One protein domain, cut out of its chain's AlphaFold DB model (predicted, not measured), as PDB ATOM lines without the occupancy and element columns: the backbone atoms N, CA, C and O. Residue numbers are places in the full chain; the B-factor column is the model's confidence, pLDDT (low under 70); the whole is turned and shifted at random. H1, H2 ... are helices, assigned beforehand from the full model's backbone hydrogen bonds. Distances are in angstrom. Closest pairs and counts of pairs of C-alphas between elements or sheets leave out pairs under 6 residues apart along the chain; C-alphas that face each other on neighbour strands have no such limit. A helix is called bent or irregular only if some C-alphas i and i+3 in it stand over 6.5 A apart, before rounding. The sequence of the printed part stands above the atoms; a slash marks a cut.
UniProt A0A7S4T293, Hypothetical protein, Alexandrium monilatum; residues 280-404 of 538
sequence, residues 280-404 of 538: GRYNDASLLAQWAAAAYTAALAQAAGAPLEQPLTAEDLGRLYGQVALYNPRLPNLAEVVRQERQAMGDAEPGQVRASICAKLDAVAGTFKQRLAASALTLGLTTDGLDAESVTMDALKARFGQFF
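AT A GLANCE: This is residues 280 to 404 of the 538 residues of the protein "Hypothetical protein" of Alexandrium monilatum (UniProt A0A7S4T293). One long helix, H1, runs through the middle of a compact body, and five shorter helices gather round it. H4 and H6 lie side by side, running opposite ways, and cross H1 on one side; H5 crosses it on the other side, H3 begins at the middle part of H1, and H2 packs near its last residues. The printed part has 125 residues, with six named helices, H1 to H6 in order, and no named strand, an all-helix class. It is compact, with a radius of gyration of the C-alphas of 13.4 A, and rounded, spanning 39 by 30 by 27 A.

IN THESE COORDINATES: H1, residues 280 to 303, begins with C-alpha 280 at (211.641, 135.957, 101.656) and is 34.0 A from first to last C-alpha. H2 is residues 314 to 320, 9.8 A long. H3 is residues 334 to 345, 16.4 A, and H4 is residues 350 to 362, 18.6 A. H5, residues 368 to 379, is 13.6 A long and irregular: C-alphas 374 and 377 are 7.6 A apart. H6, residues 393 to 404, is 16.0 A long and ends with C-alpha 404 at (216.515, 119.832, 116.633).

HOW THE PARTS SIT: H1 is the hub and touches the five other helices; the packing is mostly crossed. With residues 297 to 301 alone it touches H2, at a steep tilt of 61 degrees; the closest C-alphas, of Leu 300 and Leu 320, are 6.7 A apart. Residues 334 to 337 of H3 touch H1 at a shallow tilt of 28 degrees, the same way, closest at the C-alphas of Ala 293 and Leu 334, 5.5 A. Three helices are about perpendicular to H1 and touch it with a part of their length: H4 at 82 degrees, closest C-alphas Tyr 296 and Leu 361, 5.6 A; H5 at 75 degrees, Ala 295 and Phe 368, 5.9 A; H6 at 79 degrees, Ala 292 and Leu 396, 4.9 A. H4 touches H6 at a shallow tilt of 20 degrees, opposite ways, with the C-alphas of Cys 358 and Lys 397 closest at 6.4 A. H3 and H4 touch about perpendicular, at 75 degrees, closest at Arg 342 and Val 353, C-alphas 6.2 A apart. H3 and H5 are apart. Every O i to N i+4 pair is within hydrogen-bond range in H1, H2, H3, H4 and H6, and 5 of 8 in H5.

THE WHOLE: The C-alphas farthest apart, of Asp 347 and Gly 385, are 39.4 A from each other. The printed part has no cut. The links H2 to H3 and H5 to H6 are long, 13 residues each. The mean pLDDT of the printed part is 90.4; residues 280 to 282 and 385 are under 70.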
ATOM      1  N   GLY A 280     210.299 135.623 101.165       60.19
ATOM      2  CA  GLY A 280     211.641 135.957 101.656       60.19
ATOM      3  C   GLY A 280     211.914 135.319 103.017       60.19
ATOM      4  O   GLY A 280     212.775 134.459 103.121       60.19
ATOM      5  N   ARG A 281     211.074 135.597 104.022       66.50
ATOM      6  CA  ARG A 281     211.253 135.033 105.374       66.50
ATOM      7  C   ARG A 281     211.168 133.500 105.447       66.50
ATOM      8  O   ARG A 281     211.852 132.888 106.264       66.50
ATOM      9  N   TYR A 282     210.343 132.858 104.615       61.75
ATOM     10  CA  TYR A 282     210.329 131.392 104.508       61.75
ATOM     11  C   TYR A 282     211.654 130.867 103.934       61.75
ATOM     12  O   TYR A 282     212.257 129.945 104.490       61.75
ATOM     13  N   ASN A 283     212.121 131.474 102.839       79.88
ATOM     14  CA  ASN A 283     213.387 131.120 102.212       79.88
ATOM     15  C   ASN A 283     214.565 131.383 103.164       79.88
ATOM     16  O   ASN A 283     215.460 130.543 103.228       79.88
ATOM     17  N   ASP A 284     214.515 132.433 103.988       84.62
ATOM     18  CA  ASP A 284     215.516 132.722 105.019       84.62
ATOM     19  C   ASP A 284     215.671 131.554 105.998       84.62
ATOM     20  O   ASP A 284     216.785 131.110 106.270       84.62
ATOM     21  N   ALA A 285     214.566 130.976 106.482       88.31
ATOM     22  CA  ALA A 285     214.612 129.832 107.393       88.31
ATOM     23  C   ALA A 285     215.178 128.560 106.735       88.31
ATOM     24  O   ALA A 285     215.736 127.700 107.429       88.31
ATOM     25  N   SER A 286     215.016 128.408 105.417       90.06
ATOM     26  CA  SER A 286     215.594 127.300 104.646       90.06
ATOM     27  C   SER A 286     217.081 127.511 104.373       90.06
ATOM     28  O   SER A 286     217.889 126.598 104.566       90.06
ATOM     29  N   LEU A 287     217.473 128.736 104.028       90.62
ATOM     30  CA  LEU A 287     218.865 129.123 103.831       90.62
ATOM     31  C   LEU A 287     219.652 129.064 105.147       90.62
ATOM     32  O   LEU A 287     220.708 128.443 105.181       90.62
ATOM     33  N   LEU A 288     219.133 129.596 106.258       93.75
ATOM     34  CA  LEU A 288     219.789 129.508 107.571       93.75
ATOM     35  C   LEU A 288     220.033 128.055 108.003       93.75
ATOM     36  O   LEU A 288     221.053 127.767 108.626       93.75
ATOM     37  N   ALA A 289     219.140 127.122 107.657       94.88
ATOM     38  CA  ALA A 289     219.349 125.703 107.944       94.88
ATOM     39  C   ALA A 289     220.513 125.119 107.119       94.88
ATOM     40  O   ALA A 289     221.355 124.408 107.667       94.88
ATOM     41  N   GLN A 290     220.601 125.470 105.832       93.75
ATOM     42  CA  GLN A 290     221.724 125.090 104.965       93.75
ATOM     43  C   GLN A 290     223.049 125.678 105.467       93.75
ATOM     44  O   GLN A 290     224.045 124.967 105.584       93.75
ATOM     45  N   TRP A 291     223.054 126.961 105.839       94.81
ATOM     46  CA  TRP A 291     224.229 127.637 106.388       94.81
ATOM     47  C   TRP A 291     224.662 127.057 107.740       94.81
ATOM     48  O   TRP A 291     225.860 126.942 107.992       94.81
ATOM     49  N   ALA A 292     223.727 126.626 108.590       96.75
ATOM     50  CA  ALA A 292     224.049 125.947 109.842       96.75
ATOM     51  C   ALA A 292     224.706 124.575 109.591       96.75
ATOM     52  O   ALA A 292     225.714 124.254 110.223       96.75
ATOM     53  N   ALA A 293     224.210 123.799 108.620       96.81
ATOM     54  CA  ALA A 293     224.842 122.537 108.224       96.81
ATOM     55  C   ALA A 293     226.239 122.746 107.610       96.81
ATOM     56  O   ALA A 293     227.193 122.017 107.910       96.81
ATOM     57  N   ALA A 294     226.396 123.793 106.802       95.19
ATOM     58  CA  ALA A 294     227.682 124.184 106.239       95.19
ATOM     59  C   ALA A 294     228.678 124.640 107.317       95.19
ATOM     60  O   ALA A 294     229.843 124.246 107.279       95.19
ATOM     61  N   ALA A 295     228.236 125.413 108.312       95.88
ATOM     62  CA  ALA A 295     229.071 125.837 109.434       95.88
ATOM     63  C   ALA A 295     229.529 124.645 110.293       95.88
ATOM     64  O   ALA A 295     230.694 124.582 110.687       95.88
ATOM     65  N   TYR A 296     228.667 123.650 110.520       97.12
ATOM     66  CA  TYR A 296     229.079 122.401 111.165       97.12
ATOM     67  C   TYR A 296     230.134 121.654 110.335       97.12
ATOM     68  O   TYR A 296     231.155 121.214 110.863       97.12
ATOM     69  N   THR A 297     229.943 121.578 109.017       95.25
ATOM     70  CA  THR A 297     230.912 120.958 108.097       95.25
ATOM     71  C   THR A 297     232.258 121.688 108.116       95.25
ATOM     72  O   THR A 297     233.313 121.058 108.165       95.25
ATOM     73  N   ALA A 298     232.237 123.022 108.163       94.12
ATOM     74  CA  ALA A 298     233.420 123.855 108.359       94.12
ATOM     75  C   ALA A 298     234.147 123.534 109.678       94.12
ATOM     76  O   ALA A 298     235.379 123.505 109.701       94.12
ATOM     77  N   ALA A 299     233.409 123.255 110.755       95.81
ATOM     78  CA  ALA A 299     233.981 122.845 112.033       95.81
ATOM     79  C   ALA A 299     234.631 121.455 111.967       95.81
ATOM     80  O   ALA A 299     235.741 121.285 112.476       95.81
ATOM     81  N   LEU A 300     234.001 120.487 111.290       95.06
ATOM     82  CA  LEU A 300     234.612 119.176 111.040       95.06
ATOM     83  C   LEU A 300     235.902 119.303 110.222       95.06
ATOM     84  O   LEU A 300     236.923 118.723 110.585       95.06
ATOM     85  N   ALA A 301     235.881 120.110 109.159       93.69
ATOM     86  CA  ALA A 301     237.054 120.361 108.331       93.69
ATOM     87  C   ALA A 301     238.194 121.015 109.131       93.69
ATOM     88  O   ALA A 301     239.343 120.589 109.033       93.69
ATOM     89  N   GLN A 302     237.883 122.013 109.968       94.00
ATOM     90  CA  GLN A 302     238.865 122.641 110.856       94.00
ATOM     91  C   GLN A 302     239.465 121.629 111.841       94.00
ATOM     92  O   GLN A 302     240.681 121.608 112.024       94.00
ATOM     93  N   ALA A 303     238.640 120.766 112.440       94.06
ATOM     94  CA  ALA A 303     239.102 119.716 113.346       94.06
ATOM     95  C   ALA A 303     239.974 118.663 112.636       94.06
ATOM     96  O   ALA A 303     240.911 118.139 113.235       94.06
ATOM     97  N   ALA A 304     239.715 118.401 111.352       93.88
ATOM     98  CA  ALA A 304     240.529 117.537 110.498       93.88
ATOM     99  C   ALA A 304     241.819 118.210 109.978       93.88
ATOM    100  O   ALA A 304     242.578 117.589 109.236       93.88
ATOM    101  N   GLY A 305     242.083 119.469 110.349       93.50
ATOM    102  CA  GLY A 305     243.283 120.205 109.943       93.50
ATOM    103  C   GLY A 305     243.213 120.829 108.546       93.50
ATOM    104  O   GLY A 305     244.249 121.218 108.009       93.50
ATOM    105  N   ALA A 306     242.023 120.949 107.946       90.44
ATOM    106  CA  ALA A 306     241.868 121.564 106.631       90.44
ATOM    107  C   ALA A 306     242.223 123.071 106.668       90.44
ATOM    108  O   ALA A 306     241.661 123.813 107.492       90.44
ATOM    109  N   PRO A 307     243.092 123.568 105.765       88.31
ATOM    110  CA  PRO A 307     243.405 124.992 105.622       88.31
ATOM    111  C   PRO A 307     242.155 125.857 105.445       88.31
ATOM    112  O   PRO A 307     241.164 125.412 104.871       88.31
ATOM    113  N   LEU A 308     242.189 127.099 105.936       83.69
ATOM    114  CA  LEU A 308     241.014 127.983 105.963       83.69
ATOM    115  C   LEU A 308     240.496 128.360 104.570       83.69
ATOM    116  O   LEU A 308     239.289 128.434 104.369       83.69
ATOM    117  N   GLU A 309     241.408 128.575 103.627       84.12
ATOM    118  CA  GLU A 309     241.102 129.056 102.275       84.12
ATOM    119  C   GLU A 309     240.891 127.923 101.265       84.12
ATOM    120  O   GLU A 309     240.564 128.188 100.111       84.12
ATOM    121  N   GLN A 310     241.072 126.662 101.673       84.88
ATOM    122  CA  GLN A 310     240.849 125.523 100.789       84.88
ATOM    123  C   GLN A 310     239.337 125.283 100.620       84.88
ATOM    124  O   GLN A 310     238.661 125.020 101.620       84.88
ATOM    125  N   PRO A 311     238.800 125.334  99.382       86.31
ATOM    126  CA  PRO A 311     237.411 124.979  99.114       86.31
ATOM    127  C   PRO A 311     237.119 123.534  99.515       86.31
ATOM    128  O   PRO A 311     237.895 122.634  99.196       86.31
ATOM    129  N   LEU A 312     235.973 123.309 100.152       89.25
ATOM    130  CA  LEU A 312     235.462 121.967 100.408       89.25
ATOM    131  C   LEU A 312     234.823 121.395  99.142       89.25
ATOM    132  O   LEU A 312     233.979 122.037  98.516       89.25
ATOM    133  N   THR A 313     235.219 120.178  98.783       88.00
ATOM    134  CA  THR A 313     234.684 119.419  97.646       88.00
ATOM    135  C   THR A 313     233.704 118.334  98.097       88.00
ATOM    136  O   THR A 313     233.660 117.968  99.269       88.00
ATOM    137  N   ALA A 314     232.945 117.761  97.159       86.00
ATOM    138  CA  ALA A 314     232.096 116.598  97.445       86.00
ATOM    139  C   ALA A 314     232.904 115.400  97.991       86.00
ATOM    140  O   ALA A 314     232.423 114.656  98.841       86.00
ATOM    141  N   GLU A 315     234.157 115.241  97.551       88.75
ATOM    142  CA  GLU A 315     235.064 114.209  98.061       88.75
ATOM    143  C   GLU A 315     235.463 114.475  99.520       88.75
ATOM    144  O   GLU A 315     235.501 113.552 100.336       88.75
ATOM    145  N   ASP A 316     235.705 115.740  99.880       90.81
ATOM    146  CA  ASP A 316     235.959 116.132 101.270       90.81
ATOM    147  C   ASP A 316     234.750 115.847 102.155       90.81
ATOM    148  O   ASP A 316     234.904 115.283 103.235       90.81
ATOM    149  N   LEU A 317     233.543 116.177 101.690       91.31
ATOM    150  CA  LEU A 317     232.306 115.861 102.402       91.31
ATOM    151  C   LEU A 317     232.148 114.349 102.593       91.31
ATOM    152  O   LEU A 317     231.877 113.913 103.710       91.31
ATOM    153  N   GLY A 318     232.402 113.552 101.552       89.88
ATOM    154  CA  GLY A 318     232.397 112.090 101.639       89.88
ATOM    155  C   GLY A 318     233.386 111.545 102.675       89.88
ATOM    156  O   GLY A 318     233.073 110.584 103.370       89.88
ATOM    157  N   ARG A 319     234.552 112.182 102.851       91.75
ATOM    158  CA  ARG A 319     235.497 111.838 103.928       91.75
ATOM    159  C   ARG A 319     235.001 112.263 105.309       91.75
ATOM    160  O   ARG A 319     235.075 111.473 106.246       91.75
ATOM    161  N   LEU A 320     234.519 113.498 105.448       93.38
ATOM    162  CA  LEU A 320     234.107 114.078 106.734       93.38
ATOM    163  C   LEU A 320     232.870 113.387 107.316       93.38
ATOM    164  O   LEU A 320     232.793 113.186 108.526       93.38
ATOM    165  N   TYR A 321     231.927 113.010 106.453       93.25
ATOM    166  CA  TYR A 321     230.681 112.346 106.821       93.25
ATOM    167  C   TYR A 321     230.734 110.834 106.650       93.25
ATOM    168  O   TYR A 321     229.694 110.227 106.814       93.25
ATOM    169  N   GLY A 322     231.878 110.217 106.319       81.56
ATOM    170  CA  GLY A 322     232.007 108.900 105.659       81.56
ATOM    171  C   GLY A 322     231.306 107.661 106.241       81.56
ATOM    172  O   GLY A 322     231.491 106.565 105.718       81.56
ATOM    173  N   GLN A 323     230.505 107.795 107.293       82.62
ATOM    174  CA  GLN A 323     229.600 106.772 107.815       82.62
ATOM    175  C   GLN A 323     228.099 107.142 107.715       82.62
ATOM    176  O   GLN A 323     227.241 106.298 107.965       82.62
ATOM    177  N   VAL A 324     227.779 108.372 107.309       89.25
ATOM    178  CA  VAL A 324     226.445 108.913 107.041       89.25
ATOM    179  C   VAL A 324     226.299 109.130 105.539       89.25
ATOM    180  O   VAL A 324     227.024 109.917 104.932       89.25
ATOM    181  N   ALA A 325     225.324 108.452 104.935       89.12
ATOM    182  CA  ALA A 325     224.944 108.715 103.554       89.12
ATOM    183  C   ALA A 325     224.315 110.114 103.445       89.12
ATOM    184  O   ALA A 325     223.368 110.431 104.173       89.12
ATOM    185  N   LEU A 326     224.857 110.935 102.544       91.38
ATOM    186  CA  LEU A 326     224.338 112.264 102.237       91.38
ATOM    187  C   LEU A 326     223.335 112.176 101.091       91.38
ATOM    188  O   LEU A 326     223.655 111.634 100.035       91.38
ATOM    189  N   TYR A 327     222.154 112.760 101.271       88.88
ATOM    190  CA  TYR A 327     221.157 112.894 100.211       88.88
ATOM    191  C   TYR A 327     221.644 113.814  99.087       88.88
ATOM    192  O   TYR A 327     221.384 113.567  97.912       88.88
ATOM    193  N   ASN A 328     222.362 114.881  99.449       89.00
ATOM    194  CA  ASN A 328     223.085 115.720  98.506       89.00
ATOM    195  C   ASN A 328     224.588 115.633  98.810       89.00
ATOM    196  O   ASN A 328     225.026 116.172  99.828       89.00
ATOM    197  N   PRO A 329     225.406 115.032  97.924       87.44
ATOM    198  CA  PRO A 329     226.835 114.835  98.169       87.44
ATOM    199  C   PRO A 329     227.630 116.148  98.240       87.44
ATOM    200  O   PRO A 329     228.809 116.136  98.583       87.44
ATOM    201  N   ARG A 330     227.010 117.288  97.904       86.50
ATOM    202  CA  ARG A 330     227.638 118.614  97.942       86.50
ATOM    203  C   ARG A 330     227.235 119.457  99.141       86.50
ATOM    204  O   ARG A 330     227.930 120.418  99.430       86.50
ATOM    205  N   LEU A 331     226.131 119.154  99.818       87.69
ATOM    206  CA  LEU A 331     225.662 119.978 100.928       87.69
ATOM    207  C   LEU A 331     224.803 119.148 101.883       87.69
ATOM    208  O   LEU A 331     223.672 118.809 101.521       87.69
ATOM    209  N   PRO A 332     225.306 118.841 103.090       92.81
ATOM    210  CA  PRO A 332     224.538 118.096 104.068       92.81
ATOM    211  C   PRO A 332     223.360 118.918 104.593       92.81
ATOM    212  O   PRO A 332     223.400 120.151 104.630       92.81
ATOM    213  N   ASN A 333     222.322 118.229 105.052       95.25
ATOM    214  CA  ASN A 333     221.195 118.826 105.765       95.25
ATOM    215  C   ASN A 333     221.340 118.690 107.295       95.25
ATOM    216  O   ASN A 333     222.257 118.043 107.804       95.25
ATOM    217  N   LEU A 334     220.449 119.324 108.064       97.75
ATOM    218  CA  LEU A 334     220.559 119.316 109.527       97.75
ATOM    219  C   LEU A 334     220.299 117.934 110.139       97.75
ATOM    220  O   LEU A 334     220.912 117.609 111.156       97.75
ATOM    221  N   ALA A 335     219.447 117.098 109.539       97.25
ATOM    222  CA  ALA A 335     219.268 115.727 110.013       97.25
ATOM    223  C   ALA A 335     220.538 114.885 109.829       97.25
ATOM    224  O   ALA A 335     220.894 114.112 110.716       97.25
ATOM    225  N   GLU A 336     221.259 115.065 108.722       97.06
ATOM    226  CA  GLU A 336     222.558 114.425 108.477       97.06
ATOM    227  C   GLU A 336     223.617 114.882 109.480       97.06
ATOM    228  O   GLU A 336     224.342 114.045 110.012       97.06
ATOM    229  N   VAL A 337     223.647 116.174 109.821       97.75
ATOM    230  CA  VAL A 337     224.493 116.708 110.904       97.75
ATOM    231  C   VAL A 337     224.176 116.033 112.241       97.75
ATOM    232  O   VAL A 337     225.086 115.609 112.954       97.75
ATOM    233  N   VAL A 338     222.893 115.879 112.580       97.50
ATOM    234  CA  VAL A 338     222.481 115.186 113.812       97.50
ATOM    235  C   VAL A 338     222.886 113.712 113.790       97.50
ATOM    236  O   VAL A 338     223.368 113.207 114.805       97.50
ATOM    237  N   ARG A 339     222.715 113.012 112.660       95.69
ATOM    238  CA  ARG A 339     223.140 111.609 112.507       95.69
ATOM    239  C   ARG A 339     224.652 111.461 112.662       95.69
ATOM    240  O   ARG A 339     225.085 110.601 113.423       95.69
ATOM    241  N   GLN A 340     225.421 112.329 112.009       96.06
ATOM    242  CA  GLN A 340     226.881 112.349 112.084       96.06
ATOM    243  C   GLN A 340     227.353 112.547 113.523       96.06
ATOM    244  O   GLN A 340     228.202 111.805 114.017       96.06
ATOM    245  N   GLU A 341     226.766 113.514 114.229       96.44
ATOM    246  CA  GLU A 341     227.136 113.771 115.613       96.44
ATOM    247  C   GLU A 341     226.754 112.609 116.539       96.44
ATOM    248  O   GLU A 341     227.563 112.195 117.366       96.44
ATOM    249  N   ARG A 342     225.548 112.045 116.392       95.38
ATOM    250  CA  ARG A 342     225.123 110.868 117.169       95.38
ATOM    251  C   ARG A 342     226.078 109.702 116.983       95.38
ATOM    252  O   ARG A 342     226.480 109.085 117.960       95.38
ATOM    253  N   GLN A 343     226.472 109.431 115.746       93.31
ATOM    254  CA  GLN A 343     227.398 108.352 115.445       93.31
ATOM    255  C   GLN A 343     228.769 108.564 116.094       93.31
ATOM    256  O   GLN A 343     229.346 107.618 116.623       93.31
ATOM    257  N   ALA A 344     229.263 109.805 116.118       92.38
ATOM    258  CA  ALA A 344     230.512 110.145 116.792       92.38
ATOM    259  C   ALA A 344     230.421 110.036 118.328       92.38
ATOM    260  O   ALA A 344     231.424 109.754 118.981       92.38
ATOM    261  N   MET A 345     229.239 110.272 118.908       94.50
ATOM    262  CA  MET A 345     229.030 110.296 120.359       94.50
ATOM    263  C   MET A 345     228.504 108.978 120.955       94.50
ATOM    264  O   MET A 345     228.567 108.811 122.173       94.50
ATOM    265  N   GLY A 346     227.995 108.049 120.142       91.94
ATOM    266  CA  GLY A 346     227.389 106.796 120.604       91.94
ATOM    267  C   GLY A 346     226.040 107.018 121.299       91.94
ATOM    268  O   GLY A 346     225.193 107.754 120.795       91.94
ATOM    269  N   ASP A 347     225.850 106.414 122.476       90.94
ATOM    270  CA  ASP A 347     224.595 106.441 123.255       90.94
ATOM    271  C   ASP A 347     224.355 107.771 124.002       90.94
ATOM    272  O   ASP A 347     223.812 107.806 125.106       90.94
ATOM    273  N   ALA A 348     224.798 108.891 123.432       92.94
ATOM    274  CA  ALA A 348     224.608 110.203 124.031       92.94
ATOM    275  C   ALA A 348     223.134 110.626 123.993       92.94
ATOM    276  O   ALA A 348     222.452 110.535 122.967       92.94
ATOM    277  N   GLU A 349     222.664 111.190 125.103       94.06
ATOM    278  CA  GLU A 349     221.319 111.739 125.202       94.06
ATOM    279  C   GLU A 349     221.117 112.866 124.174       94.06
ATOM    280  O   GLU A 349     222.045 113.645 123.918       94.06
ATOM    281  N   PRO A 350     219.897 113.070 123.636       93.31
ATOM    282  CA  PRO A 350     219.647 114.100 122.624       93.31
ATOM    283  C   PRO A 350     220.145 115.501 123.025       93.31
ATOM    284  O   PRO A 350     220.605 116.275 122.188       93.31
ATOM    285  N   GLY A 351     220.106 115.834 124.320       94.50
ATOM    286  CA  GLY A 351     220.614 117.116 124.817       94.50
ATOM    287  C   GLY A 351     222.130 117.276 124.672       94.50
ATOM    288  O   GLY A 351     222.594 118.372 124.367       94.50
ATOM    289  N   GLN A 352     222.885 116.190 124.847       97.25
ATOM    290  CA  GLN A 352     224.340 116.173 124.703       97.25
ATOM    291  C   GLN A 352     224.741 116.312 123.231       97.25
ATOM    292  O   GLN A 352     225.628 117.103 122.917       97.25
ATOM    293  N   VAL A 353     224.028 115.633 122.327       97.81
ATOM    294  CA  VAL A 353     224.217 115.756 120.870       97.81
ATOM    295  C   VAL A 353     224.006 117.200 120.417       97.81
ATOM    296  O   VAL A 353     224.871 117.790 119.768       97.81
ATOM    297  N   ARG A 354     222.887 117.816 120.826       97.75
ATOM    298  CA  ARG A 354     222.598 119.225 120.521       97.75
ATOM    299  C   ARG A 354     223.697 120.153 121.042       97.75
ATOM    300  O   ARG A 354     224.130 121.048 120.321       97.75
ATOM    301  N   ALA A 355     224.147 119.950 122.281       97.94
ATOM    302  CA  ALA A 355     225.204 120.762 122.878       97.94
ATOM    303  C   ALA A 355     226.536 120.623 122.123       97.94
ATOM    304  O   ALA A 355     227.205 121.627 121.892       97.94
ATOM    305  N   SER A 356     226.886 119.410 121.687       98.31
ATOM    306  CA  SER A 356     228.103 119.153 120.912       98.31
ATOM    307  C   SER A 356     228.085 119.853 119.550       98.31
ATOM    308  O   SER A 356     229.066 120.497 119.177       98.31
ATOM    309  N   ILE A 357     226.956 119.811 118.832       98.38
ATOM    310  CA  ILE A 357     226.799 120.534 117.556       98.38
ATOM    311  C   ILE A 357     226.946 122.042 117.777       98.38
ATOM    312  O   ILE A 357     227.721 122.689 117.076       98.38
ATOM    313  N   CYS A 358     226.275 122.600 118.789       98.25
ATOM    314  CA  CYS A 358     226.408 124.018 119.130       98.25
ATOM    315  C   CYS A 358     227.856 124.411 119.466       98.25
ATOM    316  O   CYS A 358     228.313 125.457 119.017       98.25
ATOM    317  N   ALA A 359     228.591 123.574 120.203       98.25
ATOM    318  CA  ALA A 359     229.994 123.831 120.525       98.25
ATOM    319  C   ALA A 359     230.892 123.819 119.275       98.25
ATOM    320  O   ALA A 359     231.806 124.637 119.160       98.25
ATOM    321  N   LYS A 360     230.622 122.931 118.309       98.19
ATOM    322  CA  LYS A 360     231.333 122.911 117.021       98.19
ATOM    323  C   LYS A 360     231.035 124.150 116.182       98.19
ATOM    324  O   LYS A 360     231.954 124.711 115.594       98.19
ATOM    325  N   LEU A 361     229.782 124.598 116.169       98.00
ATOM    326  CA  LEU A 361     229.394 125.862 115.548       98.00
ATOM    327  C   LEU A 361     230.156 127.044 116.179       98.00
ATOM    328  O   LEU A 361     230.786 127.819 115.462       98.00
ATOM    329  N   ASP A 362     230.215 127.122 117.512       98.00
ATOM    330  CA  ASP A 362     230.963 128.172 118.221       98.00
ATOM    331  C   ASP A 362     232.467 128.163 117.886       98.00
ATOM    332  O   ASP A 362     233.075 129.223 117.727       98.00
ATOM    333  N   ALA A 363     233.065 126.981 117.699       96.94
ATOM    334  CA  ALA A 363     234.485 126.828 117.372       96.94
ATOM    335  C   ALA A 363     234.897 127.441 116.018       96.94
ATOM    336  O   ALA A 363     236.090 127.644 115.774       96.94
ATOM    337  N   VAL A 364     233.932 127.738 115.141       95.81
ATOM    338  CA  VAL A 364     234.158 128.395 113.842       95.81
ATOM    339  C   VAL A 364     233.465 129.753 113.723       95.81
ATOM    340  O   VAL A 364     233.476 130.345 112.646       95.81
ATOM    341  N   ALA A 365     232.901 130.303 114.803       95.25
ATOM    342  CA  ALA A 365     232.132 131.553 114.766       95.25
ATOM    343  C   ALA A 365     232.884 132.732 114.121       95.25
ATOM    344  O   ALA A 365     232.283 133.516 113.388       95.25
ATOM    345  N   GLY A 366     234.199 132.831 114.338       93.00
ATOM    346  CA  GLY A 366     235.035 133.889 113.760       93.00
ATOM    347  C   GLY A 366     235.546 133.622 112.339       93.00
ATOM    348  O   GLY A 366     236.071 134.534 111.712       93.00
ATOM    349  N   THR A 367     235.430 132.394 111.825       91.31
ATOM    350  CA  THR A 367     236.114 131.961 110.590       91.31
ATOM    351  C   THR A 367     235.188 131.322 109.553       91.31
ATOM    352  O   THR A 367     235.578 131.194 108.390       91.31
ATOM    353  N   PHE A 368     233.955 130.948 109.920       90.75
ATOM    354  CA  PHE A 368     233.057 130.191 109.042       90.75
ATOM    355  C   PHE A 368     232.716 130.939 107.747       90.75
ATOM    356  O   PHE A 368     232.758 130.322 106.689       90.75
ATOM    357  N   LYS A 369     232.454 132.259 107.792       89.56
ATOM    358  CA  LYS A 369     232.168 133.053 106.580       89.56
ATOM    359  C   LYS A 369     233.345 133.026 105.602       89.56
ATOM    360  O   LYS A 369     233.136 132.808 104.416       89.56
ATOM    361  N   GLN A 370     234.577 133.176 106.093       87.44
ATOM    362  CA  GLN A 370     235.779 133.123 105.254       87.44
ATOM    363  C   GLN A 370     235.964 131.735 104.627       87.44
ATOM    364  O   GLN A 370     236.184 131.625 103.423       87.44
ATOM    365  N   ARG A 371     235.817 130.672 105.426       86.25
ATOM    366  CA  ARG A 371     235.939 129.288 104.944       86.25
ATOM    367  C   ARG A 371     234.871 128.937 103.909       86.25
ATOM    368  O   ARG A 371     235.150 128.309 102.888       86.25
ATOM    369  N   LEU A 372     233.629 129.324 104.190       87.50
ATOM    370  CA  LEU A 372     232.496 129.025 103.329       87.50
ATOM    371  C   LEU A 372     232.474 129.905 102.087       87.50
ATOM    372  O   LEU A 372     232.007 129.421 101.070       87.50
ATOM    373  N   ALA A 373     233.046 131.111 102.094       85.88
ATOM    374  CA  ALA A 373     233.190 131.912 100.877       85.88
ATOM    375  C   ALA A 373     233.978 131.159  99.790       85.88
ATOM    376  O   ALA A 373     233.553 131.123  98.638       85.88
ATOM    377  N   ALA A 374     235.065 130.474 100.166       79.06
ATOM    378  CA  ALA A 374     235.836 129.633  99.247       79.06
ATOM    379  C   ALA A 374     235.065 128.380  98.788       79.06
ATOM    380  O   ALA A 374     235.318 127.855  97.708       79.06
ATOM    381  N   SER A 375     234.116 127.904  99.600       82.56
ATOM    382  CA  SER A 375     233.358 126.671  99.349       82.56
ATOM    383  C   SER A 375     231.961 126.920  98.767       82.56
ATOM    384  O   SER A 375     231.314 125.969  98.344       82.56
ATOM    385  N   ALA A 376     231.481 128.166  98.732       82.75
ATOM    386  CA  ALA A 376     230.074 128.479  98.500       82.75
ATOM    387  C   ALA A 376     229.587 127.940  97.155       82.75
ATOM    388  O   ALA A 376     228.584 127.236  97.103       82.75
ATOM    389  N   LEU A 377     230.360 128.172  96.091       79.69
ATOM    390  CA  LEU A 377     230.053 127.659  94.759       79.69
ATOM    391  C   LEU A 377     230.034 126.123  94.725       79.69
ATOM    392  O   LEU A 377     229.107 125.528  94.180       79.69
ATOM    393  N   THR A 378     231.035 125.474  95.325       79.06
ATOM    394  CA  THR A 378     231.174 124.009  95.316       79.06
ATOM    395  C   THR A 378     230.065 123.319  96.106       79.06
ATOM    396  O   THR A 378     229.577 122.265  95.694       79.06
ATOM    397  N   LEU A 379     229.643 123.932  97.212       81.38
ATOM    398  CA  LEU A 379     228.563 123.446  98.066       81.38
ATOM    399  C   LEU A 379     227.175 123.904  97.580       81.38
ATOM    400  O   LEU A 379     226.165 123.493  98.140       81.38
ATOM    401  N   GLY A 380     227.098 124.764  96.558       81.56
ATOM    402  CA  GLY A 380     225.837 125.362  96.110       81.56
ATOM    403  C   GLY A 380     225.170 126.247  97.169       81.56
ATOM    404  O   GLY A 380     223.949 126.388  97.168       81.56
ATOM    405  N   LEU A 381     225.954 126.817  98.088       84.00
ATOM    406  CA  LEU A 381     225.472 127.772  99.080       84.00
ATOM    407  C   LEU A 381     225.245 129.128  98.424       84.00
ATOM    408  O   LEU A 381     226.105 129.642  97.710       84.00
ATOM    409  N   THR A 382     224.109 129.734  98.740       80.62
ATOM    410  CA  THR A 382     223.776 131.085  98.305       80.62
ATOM    411  C   THR A 382     223.163 131.883  99.453       80.62
ATOM    412  O   THR A 382     222.635 131.325 100.421       80.62
ATOM    413  N   THR A 383     223.275 133.203  99.355       78.25
ATOM    414  CA  THR A 383     222.485 134.163 100.131       78.25
ATOM    415  C   THR A 383     221.503 134.910  99.231       78.25
ATOM    416  O   THR A 383     220.941 135.908  99.654       78.25
ATOM    417  N   ASP A 384     221.300 134.485  97.983       77.12
ATOM    418  CA  ASP A 384     220.335 135.120  97.088       77.12
ATOM    419  C   ASP A 384     218.938 135.057  97.717       77.12
ATOM    420  O   ASP A 384     218.402 133.981  97.986       77.12
ATOM    421  N   GLY A 385     218.357 136.230  97.971       69.44
ATOM    422  CA  GLY A 385     217.080 136.358  98.675       69.44
ATOM    423  C   GLY A 385     217.174 136.422 100.204       69.44
ATOM    424  O   GLY A 385     216.124 136.520 100.826       69.44
ATOM    425  N   LEU A 386     218.383 136.427 100.782       78.94
ATOM    426  CA  LEU A 386     218.673 136.585 102.212       78.94
ATOM    427  C   LEU A 386     219.671 137.736 102.430       78.94
ATOM    428  O   LEU A 386     220.642 137.890 101.690       78.94
ATOM    429  N   ASP A 387     219.490 138.522 103.490       81.12
ATOM    430  CA  ASP A 387     220.518 139.476 103.916       81.12
ATOM    431  C   ASP A 387     221.747 138.717 104.449       81.12
ATOM    432  O   ASP A 387     221.679 138.063 105.490       81.12
ATOM    433  N   ALA A 388     222.887 138.797 103.758       81.38
ATOM    434  CA  ALA A 388     224.116 138.101 104.146       81.38
ATOM    435  C   ALA A 388     224.627 138.497 105.550       81.38
ATOM    436  O   ALA A 388     225.318 137.706 106.209       81.38
ATOM    437  N   GLU A 389     224.270 139.687 106.043       84.69
ATOM    438  CA  GLU A 389     224.598 140.114 107.406       84.69
ATOM    439  C   GLU A 389     223.741 139.411 108.463       84.69
ATOM    440  O   GLU A 389     224.211 139.173 109.576       84.69
ATOM    441  N   SER A 390     222.534 138.961 108.104       85.69
ATOM    442  CA  SER A 390     221.665 138.179 108.994       85.69
ATOM    443  C   SER A 390     222.190 136.759 109.267       85.69
ATOM    444  O   SER A 390     221.822 136.141 110.270       85.69
ATOM    445  N   VAL A 391     223.113 136.254 108.434       90.44
ATOM    446  CA  VAL A 391     223.794 134.963 108.625       90.44
ATOM    447  C   VAL A 391     224.851 135.094 109.729       90.44
ATOM    448  O   VAL A 391     226.054 135.204 109.483       90.44
ATOM    449  N   THR A 392     224.388 135.111 110.975       93.25
ATOM    450  CA  THR A 392     225.216 135.175 112.189       93.25
ATOM    451  C   THR A 392     225.252 133.824 112.893       93.25
ATOM    452  O   THR A 392     224.330 133.023 112.750       93.25
ATOM    453  N   MET A 393     226.287 133.560 113.698       95.19
ATOM    454  CA  MET A 393     226.373 132.289 114.429       95.19
ATOM    455  C   MET A 393     225.183 132.080 115.378       95.19
ATOM    456  O   MET A 393     224.671 130.967 115.489       95.19
ATOM    457  N   ASP A 394     224.687 133.153 115.995       94.44
ATOM    458  CA  ASP A 394     223.492 133.102 116.839       94.44
ATOM    459  C   ASP A 394     222.244 132.726 116.033       94.44
ATOM    460  O   ASP A 394     221.487 131.855 116.463       94.44
ATOM    461  N   ALA A 395     222.060 133.290 114.833       93.19
ATOM    462  CA  ALA A 395     220.961 132.917 113.941       93.19
ATOM    463  C   ALA A 395     221.058 131.448 113.490       93.19
ATOM    464  O   ALA A 395     220.054 130.732 113.498       93.19
ATOM    465  N   LEU A 396     222.263 130.964 113.163       96.00
ATOM    466  CA  LEU A 396     222.491 129.561 112.791       96.00
ATOM    467  C   LEU A 396     222.182 128.607 113.950       96.00
ATOM    468  O   LEU A 396     221.502 127.598 113.757       96.00
ATOM    469  N   LYS A 397     222.631 128.935 115.167       96.06
ATOM    470  CA  LYS A 397     222.358 128.143 116.375       96.06
ATOM    471  C   LYS A 397     220.888 128.185 116.775       96.06
ATOM    472  O   LYS A 397     220.364 127.153 117.186       96.06
ATOM    473  N   ALA A 398     220.219 129.329 116.636       94.50
ATOM    474  CA  ALA A 398     218.782 129.449 116.868       94.50
ATOM    475  C   ALA A 398     217.999 128.581 115.874       94.50
ATOM    476  O   ALA A 398     217.196 127.743 116.282       94.50
ATOM    477  N   ARG A 399     218.314 128.684 114.574       95.19
ATOM    478  CA  ARG A 399     217.696 127.853 113.535       95.19
ATOM    479  C   ARG A 399     217.939 126.366 113.791       95.19
ATOM    480  O   ARG A 399     216.980 125.599 113.776       95.19
ATOM    481  N   PHE A 400     219.176 125.946 114.052       97.56
ATOM    482  CA  PHE A 400     219.478 124.552 114.389       97.56
ATOM    483  C   PHE A 400     218.749 124.099 115.663       97.56
ATOM    484  O   PHE A 400     218.215 122.993 115.709       97.56
ATOM    485  N   GLY A 401     218.695 124.957 116.683       96.69
ATOM    486  CA  GLY A 401     218.020 124.698 117.949       96.69
ATOM    487  C   GLY A 401     216.543 124.364 117.767       96.69
ATOM    488  O   GLY A 401     216.116 123.318 118.262       96.69
ATOM    489  N   GLN A 402     215.812 125.191 117.013       95.88
ATOM    490  CA  GLN A 402     214.408 124.933 116.692       95.88
ATOM    491  C   GLN A 402     214.247 123.635 115.901       95.88
ATOM    492  O   GLN A 402     213.398 122.816 116.246       95.88
ATOM    493  N   PHE A 403     215.070 123.428 114.866       97.38
ATOM    494  CA  PHE A 403     215.009 122.216 114.046       97.38
ATOM    495  C   PHE A 403     215.189 120.959 114.902       97.38
ATOM    496  O   PHE A 403     214.413 120.011 114.793       97.38
ATOM    497  N   PHE A 404     216.202 120.962 115.772       97.94
ATOM    498  CA  PHE A 404     216.515 119.832 116.633       97.94
ATOM    499  C   PHE A 404     215.359 119.526 117.584       97.94
ATOM    500  O   PHE A 404     214.980 118.369 117.743       97.94
TER     501      PHE A 404